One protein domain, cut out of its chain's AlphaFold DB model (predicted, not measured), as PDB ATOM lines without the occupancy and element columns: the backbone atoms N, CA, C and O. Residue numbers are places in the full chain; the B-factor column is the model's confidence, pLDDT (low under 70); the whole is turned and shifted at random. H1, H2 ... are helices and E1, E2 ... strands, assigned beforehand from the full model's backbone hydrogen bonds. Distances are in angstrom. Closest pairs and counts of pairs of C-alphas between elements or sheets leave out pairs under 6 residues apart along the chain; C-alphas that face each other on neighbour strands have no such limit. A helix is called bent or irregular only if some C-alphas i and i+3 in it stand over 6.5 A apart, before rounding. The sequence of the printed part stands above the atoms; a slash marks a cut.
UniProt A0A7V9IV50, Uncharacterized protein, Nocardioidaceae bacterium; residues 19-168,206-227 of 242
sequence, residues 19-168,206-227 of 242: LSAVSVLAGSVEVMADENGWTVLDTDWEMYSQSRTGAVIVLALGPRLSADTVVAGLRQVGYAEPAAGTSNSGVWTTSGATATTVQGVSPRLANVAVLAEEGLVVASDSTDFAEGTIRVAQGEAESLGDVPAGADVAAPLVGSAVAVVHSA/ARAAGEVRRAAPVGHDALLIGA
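AT A GLANCE: This is residues 19 to 168 and 206 to 227 of the 242 residues of an uncharacterized protein of Nocardioidaceae bacterium (UniProt A0A7V9IV50). One long, twisted sheet of eight strands runs through the domain as its core, with H4 and H5 over one face, one towards each end of the sheet, and H2 over the other face at the E4 and E5 end. H1 packs across H2, off the sheet, and the short helix H3 lies near the end of H2. The 172 printed residues include five named helices and eight named strands, in the order H1 E1 E2 H2 E3 H3 E4 E5 H4 H5 E6 E7 E8, class mixed. The sheet's order is E3 E4 E5 E2 E1 E8 E6 E7, antiparallel throughout. The whole is compact, with a radius of gyration of the C-alphas of 15.4 A and spans of 42 by 33 by 29 A.

HOW THE PARTS SIT: The inner strands E1, residues 43 to 51, and E2, residues 54 to 61, form a hairpin; N 47 and O 58 are 2.8 A apart, within hydrogen-bond range. E4, residues 111 to 115, and E5, residues 120 to 124, form another, with N 113 and O 122 at 2.8 A. E5 is antiparallel to E2, with N 57 and O 123 at 2.8 A. The edge strand E3, residues 91 to 93, is antiparallel to E4, with N 92 and O 112 at 2.7 A. E8, residues 222 to 225, is the antiparallel neighbour of E1, with N 224 and O 48 at 3.0 A. E6, residues 160 to 166, is antiparallel to E8, with N 165 and O 223 at 2.8 A, and to the edge strand E7, residues 206 to 211, with N 164 and O 207 at 2.8 A. Helices on both faces make three layers: H4, residues 127 to 137, and H5, residues 148 to 157, on the same face, and H2, residues 67 to 77, on the other. H4 lies over E5 and E2 at a height of 7.3 A over the sheet; the closest C-alphas of H4 and E5 are those of Ala 130 and Ser 124, 5.4 A apart. H5 lies over E6 and, only just, over E7, where 3 of its C-alphas fall; its height is 10.4 A. H2 lies over E4 and E5 at 8.9 A. H1, residues 26 to 36, is not on the sheet but touches H2, about perpendicular at 83 degrees; their closest C-alphas are those of Asn 36 and Gly 73, 4.0 A apart. H3, residues 96 to 101, is close to H2 but not clearly touching, with the C-alphas of Thr 98 and Val 77 at 7.4 A. Every O i to N i+4 pair is within hydrogen-bond range in H2, H3 and H4, against 5 of 7 in H1 and 4 of 6 in H5.

IN THESE COORDINATES: E1 is 23.8 A long and E2 22.9 A; E1 begins at C-alpha 43, (-42.629, 36.208, 28.426). H2 measures 15.5 A and H4 15.2 A. H1 is irregular, with C-alphas 27 and 30 7.8 A apart, and H5 only just so, with C-alphas 153 and 156 6.7 A apart. E8 ends at C-alpha 225, (-35.903, 31.484, 19.000).

THE WHOLE: The two C-alphas farthest apart, those of Ala 97 and Asp 152, are 43.6 A apart. Residues 169 to 205 are not printed, and C-alphas 168 and 206 are 10.4 A apart across this cut. The link from H2 to E3 is long, 13 residues. The mean pLDDT of the printed part is 74.5; residues 95 to 108 and 206 to 227 are among those under 70.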
ATOM      1  N   LEU A  19     -45.327  23.977  18.549       54.09
ATOM      2  CA  LEU A  19     -44.917  25.275  19.097       54.09
ATOM      3  C   LEU A  19     -44.363  25.162  20.525       54.09
ATOM      4  O   LEU A  19     -43.475  25.928  20.892       54.09
ATOM      5  N   SER A  20     -44.839  24.209  21.338       49.66
ATOM      6  CA  SER A  20     -44.293  23.970  22.687       49.66
ATOM      7  C   SER A  20     -43.052  23.084  22.686       49.66
ATOM      8  O   SER A  20     -42.367  23.008  23.702       49.66
ATOM      9  N   ALA A  21     -42.753  22.413  21.569       53.22
ATOM     10  CA  ALA A  21     -41.636  21.475  21.444       53.22
ATOM     11  C   ALA A  21     -40.251  22.149  21.570       53.22
ATOM     12  O   ALA A  21     -39.225  21.477  21.501       53.22
ATOM     13  N   VAL A  22     -40.217  23.476  21.730       62.34
ATOM     14  CA  VAL A  22     -39.010  24.295  21.581       62.34
ATOM     15  C   VAL A  22     -38.690  25.121  22.830       62.34
ATOM     16  O   VAL A  22     -37.540  25.508  23.024       62.34
ATOM     17  N   SER A  23     -39.671  25.352  23.709       74.94
ATOM     18  CA  SER A  23     -39.399  25.995  24.997       74.94
ATOM     19  C   SER A  23     -38.631  25.031  25.893       74.94
ATOM     20  O   SER A  23     -39.098  23.928  26.187       74.94
ATOM     21  N   VAL A  24     -37.464  25.454  26.377       76.81
ATOM     22  CA  VAL A  24     -36.656  24.636  27.291       76.81
ATOM     23  C   VAL A  24     -37.122  24.749  28.744       76.81
ATOM     24  O   VAL A  24     -36.571  24.064  29.613       76.81
ATOM     25  N   LEU A  25     -38.133  25.594  28.988       78.88
ATOM     26  CA  LEU A  25     -38.796  25.833  30.270       78.88
ATOM     27  C   LEU A  25     -40.247  25.327  30.321       78.88
ATOM     28  O   LEU A  25     -40.872  25.420  31.375       78.88
ATOM     29  N   ALA A  26     -40.790  24.756  29.238       78.31
ATOM     30  CA  ALA A  26     -42.171  24.255  29.213       78.31
ATOM     31  C   ALA A  26     -42.462  23.245  30.338       78.31
ATOM     32  O   ALA A  26     -43.498  23.328  30.993       78.31
ATOM     33  N   GLY A  27     -41.518  22.340  30.624       74.88
ATOM     34  CA  GLY A  27     -41.637  21.366  31.719       74.88
ATOM     35  C   GLY A  27     -41.555  21.969  33.127       74.88
ATOM     36  O   GLY A  27     -41.748  21.258  34.107       74.88
ATOM     37  N   SER A  28     -41.268  23.266  33.236       78.44
ATOM     38  CA  SER A  28     -41.071  23.985  34.496       78.44
ATOM     39  C   SER A  28     -42.181  24.995  34.787       78.44
ATOM     40  O   SER A  28     -42.130  25.653  35.821       78.44
ATOM     41  N   VAL A  29     -43.179  25.121  33.903       81.62
ATOM     42  CA  VAL A  29     -44.256  26.125  33.986       81.62
ATOM     43  C   VAL A  29     -44.971  26.092  35.334       81.62
ATOM     44  O   VAL A  29     -45.102  27.137  35.960       81.62
ATOM     45  N   GLU A  30     -45.397  24.914  35.795       81.00
ATOM     46  CA  GLU A  30     -46.134  24.772  37.060       81.00
ATOM     47  C   GLU A  30     -45.284  25.210  38.260       81.00
ATOM     48  O   GLU A  30     -45.700  26.059  39.042       81.00
ATOM     49  N   VAL A  31     -44.044  24.716  38.350       80.94
ATOM     50  CA  VAL A  31     -43.122  25.079  39.439       80.94
ATOM     51  C   VAL A  31     -42.791  26.571  39.410       80.94
ATOM     52  O   VAL A  31     -42.736  27.209  40.454       80.94
ATOM     53  N   MET A  32     -42.590  27.159  38.230       84.19
ATOM     54  CA  MET A  32     -42.362  28.599  38.109       84.19
ATOM     55  C   MET A  32     -43.591  29.403  38.559       84.19
ATOM     56  O   MET A  32     -43.432  30.404  39.258       84.19
ATOM     57  N   ALA A  33     -44.804  28.959  38.222       86.00
ATOM     58  CA  ALA A  33     -46.033  29.617  38.655       86.00
ATOM     59  C   ALA A  33     -46.149  29.625  40.185       86.00
ATOM     60  O   ALA A  33     -46.385  30.682  40.772       86.00
ATOM     61  N   ASP A  34     -45.933  28.470  40.815       84.06
ATOM     62  CA  ASP A  34     -46.087  28.291  42.258       84.06
ATOM     63  C   ASP A  34     -44.981  29.000  43.056       84.06
ATOM     64  O   ASP A  34     -45.254  29.665  44.059       84.06
ATOM     65  N   GLU A  35     -43.730  28.896  42.602       83.25
ATOM     66  CA  GLU A  35     -42.562  29.345  43.366       83.25
ATOM     67  C   GLU A  35     -42.125  30.774  43.014       83.25
ATOM     68  O   GLU A  35     -41.771  31.548  43.905       83.25
ATOM     69  N   ASN A  36     -42.167  31.152  41.731       83.75
ATOM     70  CA  ASN A  36     -41.731  32.475  41.271       83.75
ATOM     71  C   ASN A  36     -42.891  33.470  41.114       83.75
ATOM     72  O   ASN A  36     -42.644  34.677  41.055       83.75
ATOM     73  N   GLY A  37     -44.136  32.992  41.003       86.25
ATOM     74  CA  GLY A  37     -45.309  33.825  40.716       86.25
ATOM     75  C   GLY A  37     -45.407  34.304  39.261       86.25
ATOM     76  O   GLY A  37     -46.193  35.205  38.969       86.25
ATOM     77  N   TRP A  38     -44.602  33.737  38.357       89.50
ATOM     78  CA  TRP A  38     -44.604  34.004  36.915       89.50
ATOM     79  C   TRP A  38     -44.050  32.801  36.154       89.50
ATOM     80  O   TRP A  38     -43.321  31.989  36.717       89.50
ATOM     81  N   THR A  39     -44.362  32.687  34.866       86.62
ATOM     82  CA  THR A  39     -43.952  31.552  34.027       86.62
ATOM     83  C   THR A  39     -43.363  32.011  32.697       86.62
ATOM     84  O   THR A  39     -43.445  33.181  32.329       86.62
ATOM     85  N   VAL A  40     -42.834  31.070  31.912       84.25
ATOM     86  CA  VAL A  40     -42.462  31.334  30.513       84.25
ATOM     87  C   VAL A  40     -43.649  31.827  29.664       84.25
ATOM     88  O   VAL A  40     -43.451  32.549  28.693       84.25
ATOM     89  N   LEU A  41     -44.895  31.545  30.059       85.38
ATOM     90  CA  LEU A  41     -46.096  32.032  29.365       85.38
ATOM     91  C   LEU A  41     -46.349  33.537  29.558       85.38
ATOM     92  O   LEU A  41     -47.209  34.109  28.881       85.38
ATOM     93  N   ASP A  42     -45.627  34.172  30.483       88.19
ATOM     94  CA  ASP A  42     -45.671  35.614  30.736       88.19
ATOM     95  C   ASP A  42     -44.565  36.379  29.990       88.19
ATOM     96  O   ASP A  42     -44.491  37.606  30.080       88.19
ATOM     97  N   THR A  43     -43.717  35.661  29.248       88.50
ATOM     98  CA  THR A  43     -42.629  36.208  28.426       88.50
ATOM     99  C   THR A  43     -43.101  36.484  26.995       88.50
ATOM    100  O   THR A  43     -44.056  35.867  26.523       88.50
ATOM    101  N   ASP A  44     -42.458  37.436  26.314       88.12
ATOM    102  CA  ASP A  44     -42.747  37.769  24.910       88.12
ATOM    103  C   ASP A  44     -42.071  36.794  23.941       88.12
ATOM    104  O   ASP A  44     -42.658  36.404  22.935       88.12
ATOM    105  N   TRP A  45     -40.823  36.426  24.238       87.88
ATOM    106  CA  TRP A  45     -40.081  35.393  23.529       87.88
ATOM    107  C   TRP A  45     -39.078  34.730  24.469       87.88
ATOM    108  O   TRP A  45     -38.586  35.335  25.425       87.88
ATOM    109  N   GLU A  46     -38.751  33.484  24.149       86.19
ATOM    110  CA  GLU A  46     -37.707  32.701  24.801       86.19
ATOM    111  C   GLU A  46     -36.620  32.385  23.783       86.19
ATOM    112  O   GLU A  46     -36.901  32.076  22.625       86.19
ATOM    113  N   MET A  47     -35.371  32.445  24.223       86.06
ATOM    114  CA  MET A  47     -34.235  32.015  23.441       86.06
ATOM    115  C   MET A  47     -33.359  31.080  24.254       86.06
ATOM    116  O   MET A  47     -33.043  31.372  25.402       86.06
ATOM    117  N   TYR A  48     -32.915  29.989  23.642       84.75
ATOM    118  CA  TYR A  48     -31.961  29.076  24.258       84.75
ATOM    119  C   TYR A  48     -30.726  28.917  23.383       84.75
ATOM    120  O   TYR A  48     -30.831  28.702  22.171       84.75
ATOM    121  N   SER A  49     -29.560  29.019  24.017       81.06
ATOM    122  CA  SER A  49     -28.270  28.801  23.384       81.06
ATOM    123  C   SER A  49     -27.369  27.921  24.227       81.06
ATOM    124  O   SER A  49     -27.367  27.988  25.453       81.06
ATOM    125  N   GLN A  50     -26.600  27.065  23.560       78.81
ATOM    126  CA  GLN A  50     -25.684  26.143  24.217       78.81
ATOM    127  C   GLN A  50     -24.385  25.972  23.443       78.81
ATOM    128  O   GLN A  50     -24.333  26.018  22.214       78.81
ATOM    129  N   SER A  51     -23.330  25.706  24.197       76.81
ATOM    130  CA  SER A  51     -21.999  25.380  23.709       76.81
ATOM    131  C   SER A  51     -21.414  24.227  24.529       76.81
ATOM    132  O   SER A  51     -22.033  23.722  25.463       76.81
ATOM    133  N   ARG A  52     -20.176  23.824  24.224       72.38
ATOM    134  CA  ARG A  52     -19.451  22.839  25.044       72.38
ATOM    135  C   ARG A  52     -19.087  23.347  26.445       72.38
ATOM    136  O   ARG A  52     -18.661  22.545  27.268       72.38
ATOM    137  N   THR A  53     -19.177  24.651  26.689       74.31
ATOM    138  CA  THR A  53     -18.710  25.289  27.929       74.31
ATOM    139  C   THR A  53     -19.837  25.849  28.791       74.31
ATOM    140  O   THR A  53     -19.556  26.382  29.858       74.31
ATOM    141  N   GLY A  54     -21.088  25.745  28.342       77.38
ATOM    142  CA  GLY A  54     -22.248  26.229  29.084       77.38
ATOM    143  C   GLY A  54     -23.453  26.475  28.189       77.38
ATOM    144  O   GLY A  54     -23.370  26.357  26.958       77.38
ATOM    145  N   ALA A  55     -24.558  26.831  28.826       82.88
ATOM    146  CA  ALA A  55     -25.823  27.125  28.184       82.88
ATOM    147  C   ALA A  55     -26.507  28.343  28.814       82.88
ATOM    148  O   ALA A  55     -26.332  28.641  29.996       82.88
ATOM    149  N   VAL A  56     -27.301  29.056  28.019       86.75
ATOM    150  CA  VAL A  56     -28.028  30.257  28.429       86.75
ATOM    151  C   VAL A  56     -29.455  30.229  27.906       86.75
ATOM    152  O   VAL A  56     -29.715  29.806  26.781       86.75
ATOM    153  N   ILE A  57     -30.374  30.706  28.732       89.31
ATOM    154  CA  ILE A  57     -31.745  31.037  28.378       89.31
ATOM    155  C   ILE A  57     -31.871  32.554  28.474       89.31
ATOM    156  O   ILE A  57     -31.473  33.148  29.474       89.31
ATOM    157  N   VAL A  58     -32.425  33.182  27.447       91.50
ATOM    158  CA  VAL A  58     -32.784  34.598  27.467       91.50
ATOM    159  C   VAL A  58     -34.288  34.703  27.280       91.50
ATOM    160  O   VAL A  58     -34.840  34.130  26.348       91.50
ATOM    161  N   LEU A  59     -34.947  35.419  28.179       91.62
ATOM    162  CA  LEU A  59     -36.380  35.670  28.135       91.62
ATOM    163  C   LEU A  59     -36.599  37.161  27.934       91.62
ATOM    164  O   LEU A  59     -36.060  37.960  28.700       91.62
ATOM    165  N   ALA A  60     -37.416  37.541  26.959       92.94
ATOM    166  CA  ALA A  60     -37.947  38.895  26.922       92.94
ATOM    167  C   ALA A  60     -39.172  39.013  27.812       92.94
ATOM    168  O   ALA A  60     -40.100  38.206  27.740       92.94
ATOM    169  N   LEU A  61     -39.181  40.047  28.642       91.06
ATOM    170  CA  LEU A  61     -40.304  40.345  29.511       91.06
ATOM    171  C   LEU A  61     -41.533  40.686  28.670       91.06
ATOM    172  O   LEU A  61     -41.502  41.617  27.866       91.06
ATOM    173  N   GLY A  62     -42.614  39.934  28.871       89.75
ATOM    174  CA  GLY A  62     -43.880  40.218  28.217       89.75
ATOM    175  C   GLY A  62     -44.625  41.384  28.866       89.75
ATOM    176  O   GLY A  62     -44.280  41.834  29.961       89.75
ATOM    177  N   PRO A  63     -45.727  41.861  28.264       86.94
ATOM    178  CA  PRO A  63     -46.461  43.041  28.729       86.94
ATOM    179  C   PRO A  63     -47.072  42.893  30.131       86.94
ATOM    180  O   PRO A  63     -47.539  43.877  30.705       86.94
ATOM    181  N   ARG A  64     -47.121  41.668  30.667       85.50
ATOM    182  CA  ARG A  64     -47.655  41.349  31.998       85.50
ATOM    183  C   ARG A  64     -46.568  41.001  33.017       85.50
ATOM    184  O   ARG A  64     -46.898  40.819  34.184       85.50
ATOM    185  N   LEU A  65     -45.306  40.928  32.596       92.12
ATOM    186  CA  LEU A  65     -44.180  40.556  33.440       92.12
ATOM    187  C   LEU A  65     -43.235  41.747  33.594       92.12
ATOM    188  O   LEU A  65     -42.687  42.248  32.619       92.12
ATOM    189  N   SER A  66     -43.038  42.209  34.827       94.06
ATOM    190  CA  SER A  66     -42.107  43.302  35.118       94.06
ATOM    191  C   SER A  66     -40.795  42.777  35.699       94.06
ATOM    192  O   SER A  66     -40.776  41.725  36.341       94.06
ATOM    193  N   ALA A  67     -39.708  43.535  35.536       93.81
ATOM    194  CA  ALA A  67     -38.427  43.220  36.169       93.81
ATOM    195  C   ALA A  67     -38.566  43.090  37.699       93.81
ATOM    196  O   ALA A  67     -38.017  42.165  38.293       93.81
ATOM    197  N   ASP A  68     -39.376  43.950  38.323       94.44
ATOM    198  CA  ASP A  68     -39.656  43.899  39.761       94.44
ATOM    199  C   ASP A  68     -40.368  42.603  40.166       94.44
ATOM    200  O   ASP A  68     -40.041  42.017  41.199       94.44
ATOM    201  N   THR A  69     -41.307  42.120  39.343       94.06
ATOM    202  CA  THR A  69     -41.978  40.825  39.546       94.06
ATOM    203  C   THR A  69     -40.972  39.680  39.500       94.06
ATOM    204  O   THR A  69     -40.988  38.816  40.375       94.06
ATOM    205  N   VAL A  70     -40.057  39.696  38.525       93.19
ATOM    206  CA  VAL A  70     -39.013  38.671  38.406       93.19
ATOM    207  C   VAL A  70     -38.091  38.691  39.623       93.19
ATOM    208  O   VAL A  70     -37.864  37.650  40.237       93.19
ATOM    209  N   VAL A  71     -37.608  39.870  40.023       92.75
ATOM    210  CA  VAL A  71     -36.746  40.039  41.201       92.75
ATOM    211  C   VAL A  71     -37.453  39.591  42.486       92.75
ATOM    212  O   VAL A  71     -36.832  38.955  43.339       92.75
ATOM    213  N   ALA A  72     -38.746  39.889  42.638       92.12
ATOM    214  CA  ALA A  72     -39.532  39.417  43.774       92.12
ATOM    215  C   ALA A  72     -39.600  37.881  43.817       92.12
ATOM    216  O   ALA A  72     -39.361  37.305  44.879       92.12
ATOM    217  N   GLY A  73     -39.830  37.231  42.672       90.50
ATOM    218  CA  GLY A  73     -39.809  35.770  42.551       90.50
ATOM    219  C   GLY A  73     -38.446  35.162  42.898       90.50
ATOM    220  O   GLY A  73     -38.366  34.237  43.702       90.50
ATOM    221  N   LEU A  74     -37.348  35.737  42.392       89.50
ATOM    222  CA  LEU A  74     -35.989  35.283  42.726       89.50
ATOM    223  C   LEU A  74     -35.711  35.360  44.235       89.50
ATOM    224  O   LEU A  74     -35.171  34.416  44.818       89.50
ATOM    225  N   ARG A  75     -36.123  36.450  44.894       89.44
ATOM    226  CA  ARG A  75     -36.011  36.591  46.355       89.44
ATOM    227  C   ARG A  75     -36.873  35.576  47.101       89.44
ATOM    228  O   ARG A  75     -36.410  35.026  48.098       89.44
ATOM    229  N   GLN A  76     -38.095  35.324  46.630       87.31
ATOM    230  CA  GLN A  76     -39.018  34.353  47.225       87.31
ATOM    231  C   GLN A  76     -38.434  32.938  47.213       87.31
ATOM    232  O   GLN A  76     -38.458  32.262  48.239       87.31
ATOM    233  N   VAL A  77     -37.837  32.531  46.091       85.19
ATOM    234  CA  VAL A  77     -37.181  31.221  45.952       85.19
ATOM    235  C   VAL A  77     -35.843  31.152  46.698       85.19
ATOM    236  O   VAL A  77     -35.329  30.070  46.969       85.19
ATOM    237  N   GLY A  78     -35.287  32.294  47.107       86.31
ATOM    238  CA  GLY A  78     -34.071  32.356  47.917       86.31
ATOM    239  C   GLY A  78     -32.784  32.435  47.100       86.31
ATOM    240  O   GLY A  78     -31.735  31.988  47.569       86.31
ATOM    241  N   TYR A  79     -32.838  33.007  45.894       88.31
ATOM    242  CA  TYR A  79     -31.624  33.417  45.191       88.31
ATOM    243  C   TYR A  79     -30.876  34.477  46.004       88.31
ATOM    244  O   TYR A  79     -31.472  35.398  46.569       88.31
ATOM    245  N   ALA A  80     -29.552  34.361  46.036       88.62
ATOM    246  CA  ALA A  80     -28.691  35.367  46.630       88.62
ATOM    247  C   ALA A  80     -28.614  36.586  45.707       88.62
ATOM    248  O   ALA A  80     -28.263  36.465  44.532       88.62
ATOM    249  N   GLU A  81     -28.938  37.751  46.264       88.31
ATOM    250  CA  GLU A  81     -28.851  39.036  45.574       88.31
ATOM    251  C   GLU A  81     -27.385  39.380  45.256       88.31
ATOM    252  O   GLU A  81     -26.517  39.198  46.122       88.31
ATOM    253  N   PRO A  82     -27.077  39.878  44.042       84.06
ATOM    254  CA  PRO A  82     -25.741  40.354  43.710       84.06
ATOM    255  C   PRO A  82     -25.311  41.464  44.673       84.06
ATOM    256  O   PRO A  82     -26.057  42.399  44.968       84.06
ATOM    257  N   ALA A  83     -24.072  41.390  45.155       75.38
ATOM    258  CA  ALA A  83     -23.536  42.421  46.029       75.38
ATOM    259  C   ALA A  83     -23.373  43.745  45.263       75.38
ATOM    260  O   ALA A  83     -22.809  43.784  44.164       75.38
ATOM    261  N   ALA A  84     -23.838  44.841  45.867       64.75
ATOM    262  CA  ALA A  84     -23.732  46.172  45.283       64.75
ATOM    263  C   ALA A  84     -22.267  46.525  44.965       64.75
ATOM    264  O   ALA A  84     -21.383  46.362  45.807       64.75
ATOM    265  N   GLY A  85     -22.016  47.021  43.749       55.41
ATOM    266  CA  GLY A  85     -20.679  47.422  43.299       55.41
ATOM    267  C   GLY A  85     -19.734  46.272  42.928       55.41
ATOM    268  O   GLY A  85     -18.536  46.511  42.798       55.41
ATOM    269  N   THR A  86     -20.234  45.043  42.769       54.12
ATOM    270  CA  THR A  86     -19.423  43.923  42.264       54.12
ATOM    271  C   THR A  86     -19.438  43.839  40.738       54.12
ATOM    272  O   THR A  86     -20.380  44.280  40.084       54.12
ATOM    273  N   SER A  87     -18.373  43.264  40.175       55.62
ATOM    274  CA  SER A  87     -18.152  43.054  38.736       55.62
ATOM    275  C   SER A  87     -19.104  42.046  38.088       55.62
ATOM    276  O   SER A  87     -19.074  41.887  36.874       55.62
ATOM    277  N   ASN A  88     -19.947  41.373  38.873       54.88
ATOM    278  CA  ASN A  88     -20.712  40.203  38.446       54.88
ATOM    279  C   ASN A  88     -21.996  40.575  37.684       54.88
ATOM    280  O   ASN A  88     -22.993  39.868  37.784       54.88
ATOM    281  N   SER A  89     -22.018  41.726  37.006       65.06
ATOM    282  CA  SER A  89     -23.096  42.198  36.115       65.06
ATOM    283  C   SER A  89     -24.537  42.097  36.661       65.06
ATOM    284  O   SER A  89     -25.489  42.034  35.892       65.06
ATOM    285  N   GLY A  90     -24.724  42.067  37.987       81.81
ATOM    286  CA  GLY A  90     -26.045  41.893  38.604       81.81
ATOM    287  C   GLY A  90     -26.590  40.455  38.600       81.81
ATOM    288  O   GLY A  90     -27.803  40.270  38.695       81.81
ATOM    289  N   VAL A  91     -25.728  39.439  38.503       89.56
ATOM    290  CA  VAL A  91     -26.119  38.021  38.512       89.56
ATOM    291  C   VAL A  91     -26.493  37.552  39.924       89.56
ATOM    292  O   VAL A  91     -25.681  37.560  40.850       89.56
ATOM    293  N   TRP A  92     -27.730  37.094  40.062       91.00
ATOM    294  CA  TRP A  92     -28.280  36.365  41.196       91.00
ATOM    295  C   TRP A  92     -27.864  34.900  41.123       91.00
ATOM    296  O   TRP A  92     -27.933  34.280  40.062       91.00
ATOM    297  N   THR A  93     -27.482  34.316  42.254       88.00
ATOM    298  CA  THR A  93     -27.019  32.921  42.302       88.00
ATOM    299  C   THR A  93     -27.797  32.128  43.329       88.00
ATOM    300  O   THR A  93     -28.034  32.612  44.434       88.00
ATOM    301  N   THR A  94     -28.139  30.887  43.012       79.81
ATOM    302  CA  THR A  94     -28.720  29.961  43.985       79.81
ATOM    303  C   THR A  94     -27.687  28.932  44.448       79.81
ATOM    304  O   THR A  94     -26.784  28.552  43.703       79.81
ATOM    305  N   SER A  95     -27.783  28.491  45.705       66.44
ATOM    306  CA  SER A  95     -26.924  27.426  46.239       66.44
ATOM    307  C   SER A  95     -27.600  26.061  46.093       66.44
ATOM    308  O   SER A  95     -28.824  25.965  46.000       66.44
ATOM    309  N   GLY A  96     -26.798  24.989  46.085       53.75
ATOM    310  CA  GLY A  96     -27.224  23.642  45.694       53.75
ATOM    311  C   GLY A  96     -28.520  23.132  46.337       53.75
ATOM    312  O   GLY A  96     -29.288  22.476  45.647       53.75
ATOM    313  N   ALA A  97     -28.822  23.461  47.599       47.00
ATOM    314  CA  ALA A  97     -30.049  23.003  48.267       47.00
ATOM    315  C   ALA A  97     -31.332  23.615  47.667       47.00
ATOM    316  O   ALA A  97     -32.294  22.894  47.420       47.00
ATOM    317  N   THR A  98     -31.319  24.910  47.347       51.72
ATOM    318  CA  THR A  98     -32.425  25.605  46.669       51.72
ATOM    319  C   THR A  98     -32.523  25.175  45.203       51.72
ATOM    320  O   THR A  98     -33.619  24.934  44.705       51.72
ATOM    321  N   ALA A  99     -31.385  24.940  44.538       49.56
ATOM    322  CA  ALA A  99     -31.346  24.312  43.213       49.56
ATOM    323  C   ALA A  99     -31.918  22.875  43.208       49.56
ATOM    324  O   ALA A  99     -32.343  22.388  42.165       49.56
ATOM    325  N   THR A 100     -31.951  22.201  44.371       44.56
ATOM    326  CA  THR A 100     -32.527  20.853  44.526       44.56
ATOM    327  C   THR A 100     -34.059  20.894  44.644       44.56
ATOM    328  O   THR A 100     -34.734  20.026  44.111       44.56
ATOM    329  N   THR A 101     -34.636  21.898  45.313       47.62
ATOM    330  CA  THR A 101     -36.104  22.097  45.386       47.62
ATOM    331  C   THR A 101     -36.671  22.546  44.042       47.62
ATOM    332  O   THR A 101     -37.740  22.122  43.621       47.62
ATOM    333  N   VAL A 102     -35.871  23.326  43.324       48.47
ATOM    334  CA  VAL A 102     -36.105  23.796  41.964       48.47
ATOM    335  C   VAL A 102     -35.796  22.688  40.936       48.47
ATOM    336  O   VAL A 102     -35.722  22.983  39.764       48.47
ATOM    337  N   GLN A 103     -35.661  21.401  41.307       41.31
ATOM    338  CA  GLN A 103     -35.323  20.294  40.381       41.31
ATOM    339  C   GLN A 103     -36.349  19.991  39.276       41.31
ATOM    340  O   GLN A 103     -36.022  19.255  38.346       41.31
ATOM    341  N   GLY A 104     -37.555  20.565  39.333       47.59
ATOM    342  CA  GLY A 104     -38.461  20.628  38.173       47.59
ATOM    343  C   GLY A 104     -38.063  21.698  37.145       47.59
ATOM    344  O   GLY A 104     -38.570  21.739  36.027       47.59
ATOM    345  N   VAL A 105     -37.130  22.567  37.519       52.22
ATOM    346  CA  VAL A 105     -36.559  23.636  36.719       52.22
ATOM    347  C   VAL A 105     -35.104  23.304  36.453       52.22
ATOM    348  O   VAL A 105     -34.308  23.020  37.344       52.22
ATOM    349  N   SER A 106     -34.771  23.232  35.175       55.72
ATOM    350  CA  SER A 106     -33.480  22.742  34.723       55.72
ATOM    351  C   SER A 106     -32.290  23.398  35.458       55.72
ATOM    352  O   SER A 106     -32.357  24.598  35.736       55.72
ATOM    353  N   PRO A 107     -31.157  22.684  35.679       61.19
ATOM    354  CA  PRO A 107     -29.904  23.253  36.210       61.19
ATOM    355  C   PRO A 107     -29.441  24.564  35.541       61.19
ATOM    356  O   PRO A 107     -28.635  25.304  36.097       61.19
ATOM    357  N   ARG A 108     -29.991  24.864  34.360       67.88
ATOM    358  CA  ARG A 108     -29.833  26.085  33.568       67.88
ATOM    359  C   ARG A 108     -30.293  27.388  34.243       67.88
ATOM    360  O   ARG A 108     -29.986  28.444  33.708       67.88
ATOM    361  N   LEU A 109     -30.996  27.355  35.381       73.25
ATOM    362  CA  LEU A 109     -31.370  28.570  36.132       73.25
ATOM    363  C   LEU A 109     -30.444  28.899  37.316       73.25
ATOM    364  O   LEU A 109     -30.770  29.763  38.118       73.25
ATOM    365  N   ALA A 110     -29.287  28.248  37.458       82.94
ATOM    366  CA  ALA A 110     -28.420  28.461  38.623       82.94
ATOM    367  C   ALA A 110     -27.934  29.920  38.790       82.94
ATOM    368  O   ALA A 110     -27.739  30.390  39.918       82.94
ATOM    369  N   ASN A 111     -27.752  30.624  37.671       88.62
ATOM    370  CA  ASN A 111     -27.314  32.013  37.594       88.62
ATOM    371  C   ASN A 111     -28.374  32.809  36.836       88.62
ATOM    372  O   ASN A 111     -28.689  32.434  35.711       88.62
ATOM    373  N   VAL A 112     -28.904  33.891  37.407       91.44
ATOM    374  CA  VAL A 112     -29.957  34.704  36.773       91.44
ATOM    375  C   VAL A 112     -29.618  36.186  36.857       91.44
ATOM    376  O   VAL A 112     -29.366  36.696  37.937       91.44
ATOM    377  N   ALA A 113     -29.663  36.913  35.749       92.75
ATOM    378  CA  ALA A 113     -29.588  38.368  35.721       92.75
ATOM    379  C   ALA A 113     -30.890  38.956  35.175       92.75
ATOM    380  O   ALA A 113     -31.465  38.441  34.215       92.75
ATOM    381  N   VAL A 114     -31.338  40.052  35.785       93.25
ATOM    382  CA  VAL A 114     -32.509  40.814  35.340       93.25
ATOM    383  C   VAL A 114     -32.015  42.131  34.751       93.25
ATOM    384  O   VAL A 114     -31.528  42.998  35.475       93.25
ATOM    385  N   LEU A 115     -32.131  42.261  33.433       93.06
ATOM    386  CA  LEU A 115     -31.700  43.411  32.643       93.06
ATOM    387  C   LEU A 115     -32.916  44.308  32.392       93.06
ATOM    388  O   LEU A 115     -33.621  44.184  31.390       93.06
ATOM    389  N   ALA A 116     -33.242  45.136  33.385       92.00
ATOM    390  CA  ALA A 116     -34.495  45.890  33.411       92.00
ATOM    391  C   ALA A 116     -34.604  46.940  32.291       92.00
ATOM    392  O   ALA A 116     -35.708  47.192  31.814       92.00
ATOM    393  N   GLU A 117     -33.485  47.539  31.872       91.00
ATOM    394  CA  GLU A 117     -33.464  48.548  30.803       91.00
ATOM    395  C   GLU A 117     -33.684  47.910  29.425       91.00
ATOM    396  O   GLU A 117     -34.406  48.452  28.589       91.00
ATOM    397  N   GLU A 118     -33.124  46.719  29.220       92.12
ATOM    398  CA  GLU A 118     -33.253  45.913  28.007       92.12
ATOM    399  C   GLU A 118     -34.571  45.122  27.967       92.12
ATOM    400  O   GLU A 118     -34.971  44.632  26.911       92.12
ATOM    401  N   GLY A 119     -35.258  44.993  29.109       93.56
ATOM    402  CA  GLY A 119     -36.468  44.187  29.244       93.56
ATOM    403  C   GLY A 119     -36.197  42.688  29.118       93.56
ATOM    404  O   GLY A 119     -37.022  41.966  28.558       93.56
ATOM    405  N   LEU A 120     -35.043  42.219  29.609       94.25
ATOM    406  CA  LEU A 120     -34.597  40.833  29.467       94.25
ATOM    407  C   LEU A 120     -34.311  40.164  30.817       94.25
ATOM    408  O   LEU A 120     -33.902  40.801  31.788       94.25
ATOM    409  N   VAL A 121     -34.454  38.843  30.847       93.06
ATOM    410  CA  VAL A 121     -33.914  37.965  31.889       93.06
ATOM    411  C   VAL A 121     -32.927  37.018  31.231       93.06
ATOM    412  O   VAL A 121     -33.258  36.369  30.243       93.06
ATOM    413  N   VAL A 122     -31.722  36.926  31.782       92.56
ATOM    414  CA  VAL A 122     -30.678  36.002  31.331       92.56
ATOM    415  C   VAL A 122     -30.485  34.955  32.412       92.56
ATOM    416  O   VAL A 122     -30.214  35.310  33.554       92.56
ATOM    417  N   ALA A 123     -30.594  33.677  32.071       90.44
ATOM    418  CA  ALA A 123     -30.348  32.574  32.986       90.44
ATOM    419  C   ALA A 123     -29.324  31.594  32.415       90.44
ATOM    420  O   ALA A 123     -29.372  31.282  31.231       90.44
ATOM    421  N   SER A 124     -28.394  31.103  33.229       88.19
ATOM    422  CA  SER A 124     -27.338  30.198  32.774       88.19
ATOM    423  C   SER A 124     -26.929  29.174  33.831       88.19
ATOM    424  O   SER A 124     -27.019  29.403  35.041       88.19
ATOM    425  N   ASP A 125     -26.399  28.050  33.354       85.00
ATOM    426  CA  ASP A 125     -25.686  27.065  34.169       85.00
ATOM    427  C   ASP A 125     -24.290  27.547  34.618       85.00
ATOM    428  O   ASP A 125     -23.707  26.971  35.537       85.00
ATOM    429  N   SER A 126     -23.773  28.625  34.021       84.50
ATOM    430  CA  SER A 126     -22.439  29.169  34.263       84.50
ATOM    431  C   SER A 126     -22.464  30.690  34.409       84.50
ATOM    432  O   SER A 126     -23.071  31.404  33.610       84.50
ATOM    433  N   THR A 127     -21.747  31.209  35.406       84.38
ATOM    434  CA  THR A 127     -21.606  32.657  35.611       84.38
ATOM    435  C   THR A 127     -20.910  33.325  34.421       84.38
ATOM    436  O   THR A 127     -21.420  34.317  33.910       84.38
ATOM    437  N   ASP A 128     -19.820  32.746  33.907       85.25
ATOM    438  CA  ASP A 128     -19.075  33.305  32.766       85.25
ATOM    439  C   ASP A 128     -19.949  33.403  31.504       85.25
ATOM    440  O   ASP A 128     -19.856  34.357  30.728       85.25
ATOM    441  N   PHE A 129     -20.815  32.407  31.296       83.88
ATOM    442  CA  PHE A 129     -21.695  32.341  30.132       83.88
ATOM    443  C   PHE A 129     -22.881  33.317  30.265       83.88
ATOM    444  O   PHE A 129     -23.255  33.969  29.282       83.88
ATOM    445  N   ALA A 130     -23.405  33.510  31.484       88.38
ATOM    446  CA  ALA A 130     -24.341  34.592  31.790       88.38
ATOM    447  C   ALA A 130     -23.714  35.971  31.528       88.38
ATOM    448  O   ALA A 130     -24.285  36.764  30.785       88.38
ATOM    449  N   GLU A 131     -22.525  36.248  32.069       89.31
ATOM    450  CA  GLU A 131     -21.839  37.539  31.910       89.31
ATOM    451  C   GLU A 131     -21.524  37.867  30.447       89.31
ATOM    452  O   GLU A 131     -21.724  38.997  30.004       89.31
ATOM    453  N   GLY A 132     -21.067  36.880  29.670       89.44
ATOM    454  CA  GLY A 132     -20.869  37.050  28.231       89.44
ATOM    455  C   GLY A 132     -22.159  37.453  27.514       89.44
ATOM    456  O   GLY A 132     -22.151  38.381  26.708       89.44
ATOM    457  N   THR A 133     -23.272  36.806  27.862       90.25
ATOM    458  CA  THR A 133     -24.588  37.091  27.279       90.25
ATOM    459  C   THR A 133     -25.111  38.471  27.680       90.25
ATOM    460  O   THR A 133     -25.653  39.182  26.837       90.25
ATOM    461  N   ILE A 134     -24.899  38.885  28.933       90.94
ATOM    462  CA  ILE A 134     -25.269  40.219  29.428       90.94
ATOM    463  C   ILE A 134     -24.533  41.306  28.640       90.94
ATOM    464  O   ILE A 134     -25.177  42.219  28.129       90.94
ATOM    465  N   ARG A 135     -23.214  41.166  28.441       90.75
ATOM    466  CA  ARG A 135     -22.440  42.123  27.633       90.75
ATOM    467  C   ARG A 135     -22.954  42.224  26.199       90.75
ATOM    468  O   ARG A 135     -23.008  43.320  25.655       90.75
ATOM    469  N   VAL A 136     -23.348  41.108  25.581       91.25
ATOM    470  CA  VAL A 136     -23.961  41.136  24.239       91.25
ATOM    471  C   VAL A 136     -25.294  41.885  24.266       91.25
ATOM    472  O   VAL A 136     -25.515  42.760  23.434       91.25
ATOM    473  N   ALA A 137     -26.164  41.591  25.235       89.81
ATOM    474  CA  ALA A 137     -27.465  42.249  25.373       89.81
ATOM    475  C   ALA A 137     -27.345  43.770  25.589       89.81
ATOM    476  O   ALA A 137     -28.154  44.530  25.064       89.81
ATOM    477  N   GLN A 138     -26.305  44.203  26.301       88.25
ATOM    478  CA  GLN A 138     -25.997  45.610  26.573       88.25
ATOM    479  C   GLN A 138     -25.230  46.304  25.432       88.25
ATOM    480  O   GLN A 138     -24.921  47.492  25.517       88.25
ATOM    481  N   GLY A 139     -24.906  45.584  24.351       88.19
ATOM    482  CA  GLY A 139     -24.130  46.116  23.226       88.19
ATOM    483  C   GLY A 139     -22.644  46.343  23.536       88.19
ATOM    484  O   GLY A 139     -21.964  47.070  22.815       88.19
ATOM    485  N   GLU A 140     -22.128  45.726  24.598       89.62
ATOM    486  CA  GLU A 140     -20.723  45.785  25.019       89.62
ATOM    487  C   GLU A 140     -19.858  44.677  24.389       89.62
ATOM    488  O   GLU A 140     -18.631  44.687  24.524       89.62
ATOM    489  N   ALA A 141     -20.479  43.707  23.714       88.56
ATOM    490  CA  ALA A 141     -19.812  42.614  23.015       88.56
ATOM    491  C   ALA A 141     -20.532  42.253  21.705       88.56
ATOM    492  O   ALA A 141     -21.722  42.515  21.547       88.56
ATOM    493  N   GLU A 142     -19.804  41.625  20.778       83.12
ATOM    494  CA  GLU A 142     -20.349  41.175  19.492       83.12
ATOM    495  C   GLU A 142     -21.293  39.973  19.664       83.12
ATOM    496  O   GLU A 142     -20.994  39.006  20.371       83.12
ATOM    497  N   SER A 143     -22.426  40.018  18.969       81.44
ATOM    498  CA  SER A 143     -23.381  38.924  18.824       81.44
ATOM    499  C   SER A 143     -23.072  38.066  17.590       81.44
ATOM    500  O   SER A 143     -22.298  38.434  16.707       81.44
ATOM    501  N   LEU A 144     -23.758  36.923  17.460       74.75
ATOM    502  CA  LEU A 144     -23.700  36.123  16.230       74.75
ATOM    503  C   LEU A 144     -24.203  36.909  15.003       74.75
ATOM    504  O   LEU A 144     -23.745  36.660  13.891       74.75
ATOM    505  N   GLY A 145     -25.119  37.861  15.205       76.38
ATOM    506  CA  GLY A 145     -25.639  38.721  14.144       76.38
ATOM    507  C   GLY A 145     -24.625  39.743  13.624       76.38
ATOM    508  O   GLY A 145     -24.803  40.248  12.520       76.38
ATOM    509  N   ASP A 146     -23.553  40.010  14.373       78.50
ATOM    510  CA  ASP A 146     -22.493  40.944  13.972       78.50
ATOM    511  C   ASP A 146     -21.415  40.264  13.112       78.50
ATOM    512  O   ASP A 146     -20.656  40.920  12.395       78.50
ATOM    513  N   VAL A 147     -21.378  38.929  13.120       78.75
ATOM    514  CA  VAL A 147     -20.487  38.132  12.276       78.75
ATOM    515  C   VAL A 147     -21.183  37.855  10.937       78.75
ATOM    516  O   VAL A 147     -22.260  37.265  10.952       78.75
ATOM    517  N   PRO A 148     -20.581  38.156   9.764       80.44
ATOM    518  CA  PRO A 148     -21.249  38.001   8.464       80.44
ATOM    519  C   PRO A 148     -21.874  36.620   8.229       80.44
ATOM    520  O   PRO A 148     -23.025  36.521   7.828       80.44
ATOM    521  N   ALA A 149     -21.155  35.546   8.567       74.75
ATOM    522  CA  ALA A 149     -21.673  34.186   8.423       74.75
ATOM    523  C   ALA A 149     -22.865  33.897   9.356       74.75
ATOM    524  O   ALA A 149     -23.748  33.119   9.004       74.75
ATOM    525  N   GLY A 150     -22.891  34.502  10.546       75.38
ATOM    526  CA  GLY A 150     -24.016  34.395  11.473       75.38
ATOM    527  C   GLY A 150     -25.210  35.234  11.019       75.38
ATOM    528  O   GLY A 150     -26.338  34.746  11.037       75.38
ATOM    529  N   ALA A 151     -24.958  36.445  10.516       79.38
ATOM    530  CA  ALA A 151     -25.965  37.311   9.914       79.38
ATOM    531  C   ALA A 151     -26.651  36.647   8.710       79.38
ATOM    532  O   ALA A 151     -27.877  36.655   8.626       79.38
ATOM    533  N   ASP A 152     -25.881  36.013   7.822       80.19
ATOM    534  CA  ASP A 152     -26.404  35.305   6.646       80.19
ATOM    535  C   ASP A 152     -27.332  34.142   7.036       80.19
ATOM    536  O   ASP A 152     -28.326  33.879   6.356       80.19
ATOM    537  N   VAL A 153     -27.039  33.463   8.151       76.81
ATOM    538  CA  VAL A 153     -27.881  32.385   8.697       76.81
ATOM    539  C   VAL A 153     -29.113  32.936   9.418       76.81
ATOM    540  O   VAL A 153     -30.187  32.346   9.315       76.81
ATOM    541  N   ALA A 154     -28.987  34.059  10.128       76.50
ATOM    542  CA  ALA A 154     -30.077  34.659  10.899       76.50
ATOM    543  C   ALA A 154     -31.091  35.415  10.026       76.50
ATOM    544  O   ALA A 154     -32.288  35.388  10.310       76.50
ATOM    545  N   ALA A 155     -30.639  36.064   8.950       79.44
ATOM    546  CA  ALA A 155     -31.471  36.869   8.057       79.44
ATOM    547  C   ALA A 155     -32.752  36.163   7.559       79.44
ATOM    548  O   ALA A 155     -33.823  36.763   7.672       79.44
ATOM    549  N   PRO A 156     -32.717  34.913   7.052       79.56
ATOM    550  CA  PRO A 156     -33.929  34.220   6.608       79.56
ATOM    551  C   PRO A 156     -34.864  33.793   7.750       79.56
ATOM    552  O   PRO A 156     -35.996  33.405   7.478       79.56
ATOM    553  N   LEU A 157     -34.413  33.838   9.006       77.75
ATOM    554  CA  LEU A 157     -35.193  33.430  10.182       77.75
ATOM    555  C   LEU A 157     -35.985  34.590  10.783       77.75
ATOM    556  O   LEU A 157     -36.838  34.369  11.646       77.75
ATOM    557  N   VAL A 158     -35.719  35.821  10.341       76.56
ATOM    558  CA  VAL A 158     -36.421  37.008  10.824       76.56
ATOM    559  C   VAL A 158     -37.917  36.849  10.591       76.56
ATOM    560  O   VAL A 158     -38.387  36.705   9.466       76.56
ATOM    561  N   GLY A 159     -38.658  36.915  11.692       66.12
ATOM    562  CA  GLY A 159     -40.103  36.769  11.696       66.12
ATOM    563  C   GLY A 159     -40.601  35.328  11.647       66.12
ATOM    564  O   GLY A 159     -41.764  35.100  11.339       66.12
ATOM    565  N   SER A 160     -39.757  34.350  11.963       70.50
ATOM    566  CA  SER A 160     -40.225  32.993  12.260       70.50
ATOM    567  C   SER A 160     -40.857  32.964  13.648       70.50
ATOM    568  O   SER A 160     -40.361  33.631  14.556       70.50
ATOM    569  N   ALA A 161     -41.922  32.180  13.830       66.56
ATOM    570  CA  ALA A 161     -42.455  31.926  15.172       66.56
ATOM    571  C   ALA A 161     -41.478  31.094  15.996       66.56
ATOM    572  O   ALA A 161     -41.280  31.322  17.180       66.56
ATOM    573  N   VAL A 162     -40.845  30.143  15.327       68.62
ATOM    574  CA  VAL A 162     -39.836  29.278  15.892       68.62
ATOM    575  C   VAL A 162     -38.671  29.223  14.924       68.62
ATOM    576  O   VAL A 162     -38.877  28.980  13.734       68.62
ATOM    577  N   ALA A 163     -37.453  29.401  15.418       73.38
ATOM    578  CA  ALA A 163     -36.245  29.163  14.640       73.38
ATOM    579  C   ALA A 163     -35.247  28.331  15.434       73.38
ATOM    580  O   ALA A 163     -35.105  28.514  16.636       73.38
ATOM    581  N   VAL A 164     -34.548  27.432  14.749       73.31
ATOM    582  CA  VAL A 164     -33.467  26.624  15.308       73.31
ATOM    583  C   VAL A 164     -32.256  26.756  14.407       73.31
ATOM    584  O   VAL A 164     -32.332  26.419  13.225       73.31
ATOM    585  N   VAL A 165     -31.138  27.211  14.956       74.38
ATOM    586  CA  VAL A 165     -29.841  27.259  14.276       74.38
ATOM    587  C   VAL A 165     -28.908  26.264  14.934       74.38
ATOM    588  O   VAL A 165     -28.829  26.210  16.156       74.38
ATOM    589  N   HIS A 166     -28.160  25.519  14.128       70.00
ATOM    590  CA  HIS A 166     -27.090  24.654  14.606       70.00
ATOM    591  C   HIS A 166     -25.802  24.926  13.840       70.00
ATOM    592  O   HIS A 166     -25.801  25.037  12.608       70.00
ATOM    593  N   SER A 167     -24.680  24.945  14.557       68.06
ATOM    594  CA  SER A 167     -23.372  24.831  13.918       68.06
ATOM    595  C   SER A 167     -23.192  23.442  13.284       68.06
ATOM    596  O   SER A 167     -23.768  22.448  13.737       68.06
ATOM    597  N   ALA A 168     -22.347  23.348  12.252       63.62
ATOM    598  CA  ALA A 168     -22.045  22.075  11.584       63.62
ATOM    599  C   ALA A 168     -21.515  21.003  12.559       63.62
ATOM    600  O   ALA A 168     -21.799  19.820  12.404       63.62
ATOM    601  N   ALA A 206     -30.174  25.933   9.496       60.22
ATOM    602  CA  ALA A 206     -31.273  26.560  10.206       60.22
ATOM    603  C   ALA A 206     -32.609  25.964   9.758       60.22
ATOM    604  O   ALA A 206     -32.787  25.608   8.590       60.22
ATOM    605  N   ARG A 207     -33.542  25.833  10.698       60.00
ATOM    606  CA  ARG A 207     -34.935  25.456  10.451       60.00
ATOM    607  C   ARG A 207     -35.829  26.513  11.081       60.00
ATOM    608  O   ARG A 207     -35.520  26.998  12.162       60.00
ATOM    609  N   ALA A 208     -36.921  26.847  10.411       57.78
ATOM    610  CA  ALA A 208     -37.914  27.788  10.903       57.78
ATOM    611  C   ALA A 208     -39.322  27.226  10.703       57.78
ATOM    612  O   ALA A 208     -39.568  26.508   9.732       57.78
ATOM    613  N   ALA A 209     -40.231  27.567  11.611       52.44
ATOM    614  CA  ALA A 209     -41.648  27.246  11.528       52.44
ATOM    615  C   ALA A 209     -42.495  28.438  12.009       52.44
ATOM    616  O   ALA A 209     -42.102  29.162  12.924       52.44
ATOM    617  N   GLY A 210     -43.664  28.630  11.391       48.34
ATOM    618  CA  GLY A 210     -44.603  29.719  11.704       48.34
ATOM    619  C   GLY A 210     -44.122  31.130  11.319       48.34
ATOM    620  O   GLY A 210     -42.980  31.318  10.914       48.34
ATOM    621  N   GLU A 211     -45.000  32.129  11.459       39.47
ATOM    622  CA  GLU A 211     -44.718  33.557  11.210       39.47
ATOM    623  C   GLU A 211     -44.973  34.401  12.477       39.47
ATOM    624  O   GLU A 211     -46.009  34.249  13.121       39.47
ATOM    625  N   VAL A 212     -44.059  35.321  12.799       41.84
ATOM    626  CA  VAL A 212     -44.043  36.254  13.945       41.84
ATOM    627  C   VAL A 212     -43.370  37.577  13.532       41.84
ATOM    628  O   VAL A 212     -42.721  37.655  12.497       41.84
ATOM    629  N   ARG A 213     -43.547  38.677  14.282       32.34
ATOM    630  CA  ARG A 213     -43.100  40.027  13.868       32.34
ATOM    631  C   ARG A 213     -41.842  40.596  14.535       32.34
ATOM    632  O   ARG A 213     -41.487  41.728  14.201       32.34
ATOM    633  N   ARG A 214     -41.126  39.875  15.406       35.38
ATOM    634  CA  ARG A 214     -39.828  40.332  15.952       35.38
ATOM    635  C   ARG A 214     -38.878  39.175  16.255       35.38
ATOM    636  O   ARG A 214     -39.310  38.148  16.750       35.38
ATOM    637  N   ALA A 215     -37.591  39.390  15.988       36.47
ATOM    638  CA  ALA A 215     -36.481  38.534  16.401       36.47
ATOM    639  C   ALA A 215     -35.373  39.424  16.989       36.47
ATOM    640  O   ALA A 215     -35.161  40.533  16.491       36.47
ATOM    641  N   ALA A 216     -34.679  38.947  18.022       37.22
ATOM    642  CA  ALA A 216     -33.489  39.582  18.584       37.22
ATOM    643  C   ALA A 216     -32.310  38.590  18.511       37.22
ATOM    644  O   ALA A 216     -32.480  37.436  18.906       37.22
ATOM    645  N   PRO A 217     -31.137  38.984  17.984       37.62
ATOM    646  CA  PRO A 217     -29.961  38.120  17.967       37.62
ATOM    647  C   PRO A 217     -29.255  38.131  19.331       37.62
ATOM    648  O   PRO A 217     -28.870  39.190  19.815       37.62
ATOM    649  N   VAL A 218     -29.024  36.957  19.927       38.97
ATOM    650  CA  VAL A 218     -28.132  36.773  21.092       38.97
ATOM    651  C   VAL A 218     -27.352  35.443  20.915       38.97
ATOM    652  O   VAL A 218     -27.801  34.555  20.194       38.97
ATOM    653  N   GLY A 219     -26.117  35.344  21.429       34.56
ATOM    654  CA  GLY A 219     -25.054  34.454  20.903       34.56
ATOM    655  C   GLY A 219     -24.951  32.975  21.361       34.56
ATOM    656  O   GLY A 219     -25.561  32.554  22.340       34.56
ATOM    657  N   HIS A 220     -24.052  32.255  20.653       31.61
ATOM    658  CA  HIS A 220     -23.475  30.882  20.769       31.61
ATOM    659  C   HIS A 220     -24.184  29.669  20.097       31.61
ATOM    660  O   HIS A 220     -25.309  29.776  19.636       31.61
ATOM    661  N   ASP A 221     -23.427  28.561  19.919       32.53
ATOM    662  CA  ASP A 221     -23.433  27.521  18.845       32.53
ATOM    663  C   ASP A 221     -24.742  26.768  18.497       32.53
ATOM    664  O   ASP A 221     -24.749  25.910  17.597       32.53
ATOM    665  N   ALA A 222     -25.842  27.075  19.170       29.75
ATOM    666  CA  ALA A 222     -27.185  26.726  18.744       29.75
ATOM    667  C   ALA A 222     -28.134  27.844  19.184       29.75
ATOM    668  O   ALA A 222     -28.027  28.291  20.314       29.75
ATOM    669  N   LEU A 223     -29.035  28.298  18.316       36.06
ATOM    670  CA  LEU A 223     -29.978  29.378  18.620       36.06
ATOM    671  C   LEU A 223     -31.396  28.857  18.423       36.06
ATOM    672  O   LEU A 223     -31.805  28.634  17.286       36.06
ATOM    673  N   LEU A 224     -32.125  28.653  19.514       38.72
ATOM    674  CA  LEU A 224     -33.569  28.428  19.500       38.72
ATOM    675  C   LEU A 224     -34.248  29.774  19.762       38.72
ATOM    676  O   LEU A 224     -33.981  30.357  20.802       38.72
ATOM    677  N   ILE A 225     -35.063  30.281  18.835       43.31
ATOM    678  CA  ILE A 225     -35.903  31.484  19.000       43.31
ATOM    679  C   ILE A 225     -37.351  30.997  19.114       43.31
ATOM    680  O   ILE A 225     -37.818  30.328  18.195       43.31
ATOM    681  N   GLY A 226     -38.028  31.274  20.228       32.81
ATOM    682  CA  GLY A 226     -39.406  30.871  20.534       32.81
ATOM    683  C   GLY A 226     -40.428  32.015  20.428       32.81
ATOM    684  O   GLY A 226     -40.075  33.188  20.511       32.81
ATOM    685  N   ALA A 227     -41.693  31.637  20.229       32.28
ATOM    686  CA  ALA A 227     -42.753  32.406  19.571       32.28
ATOM    687  C   ALA A 227     -43.377  33.596  20.324       32.28
ATOM    688  O   ALA A 227     -43.601  33.551  21.528       32.28
TER     689      ALA A 227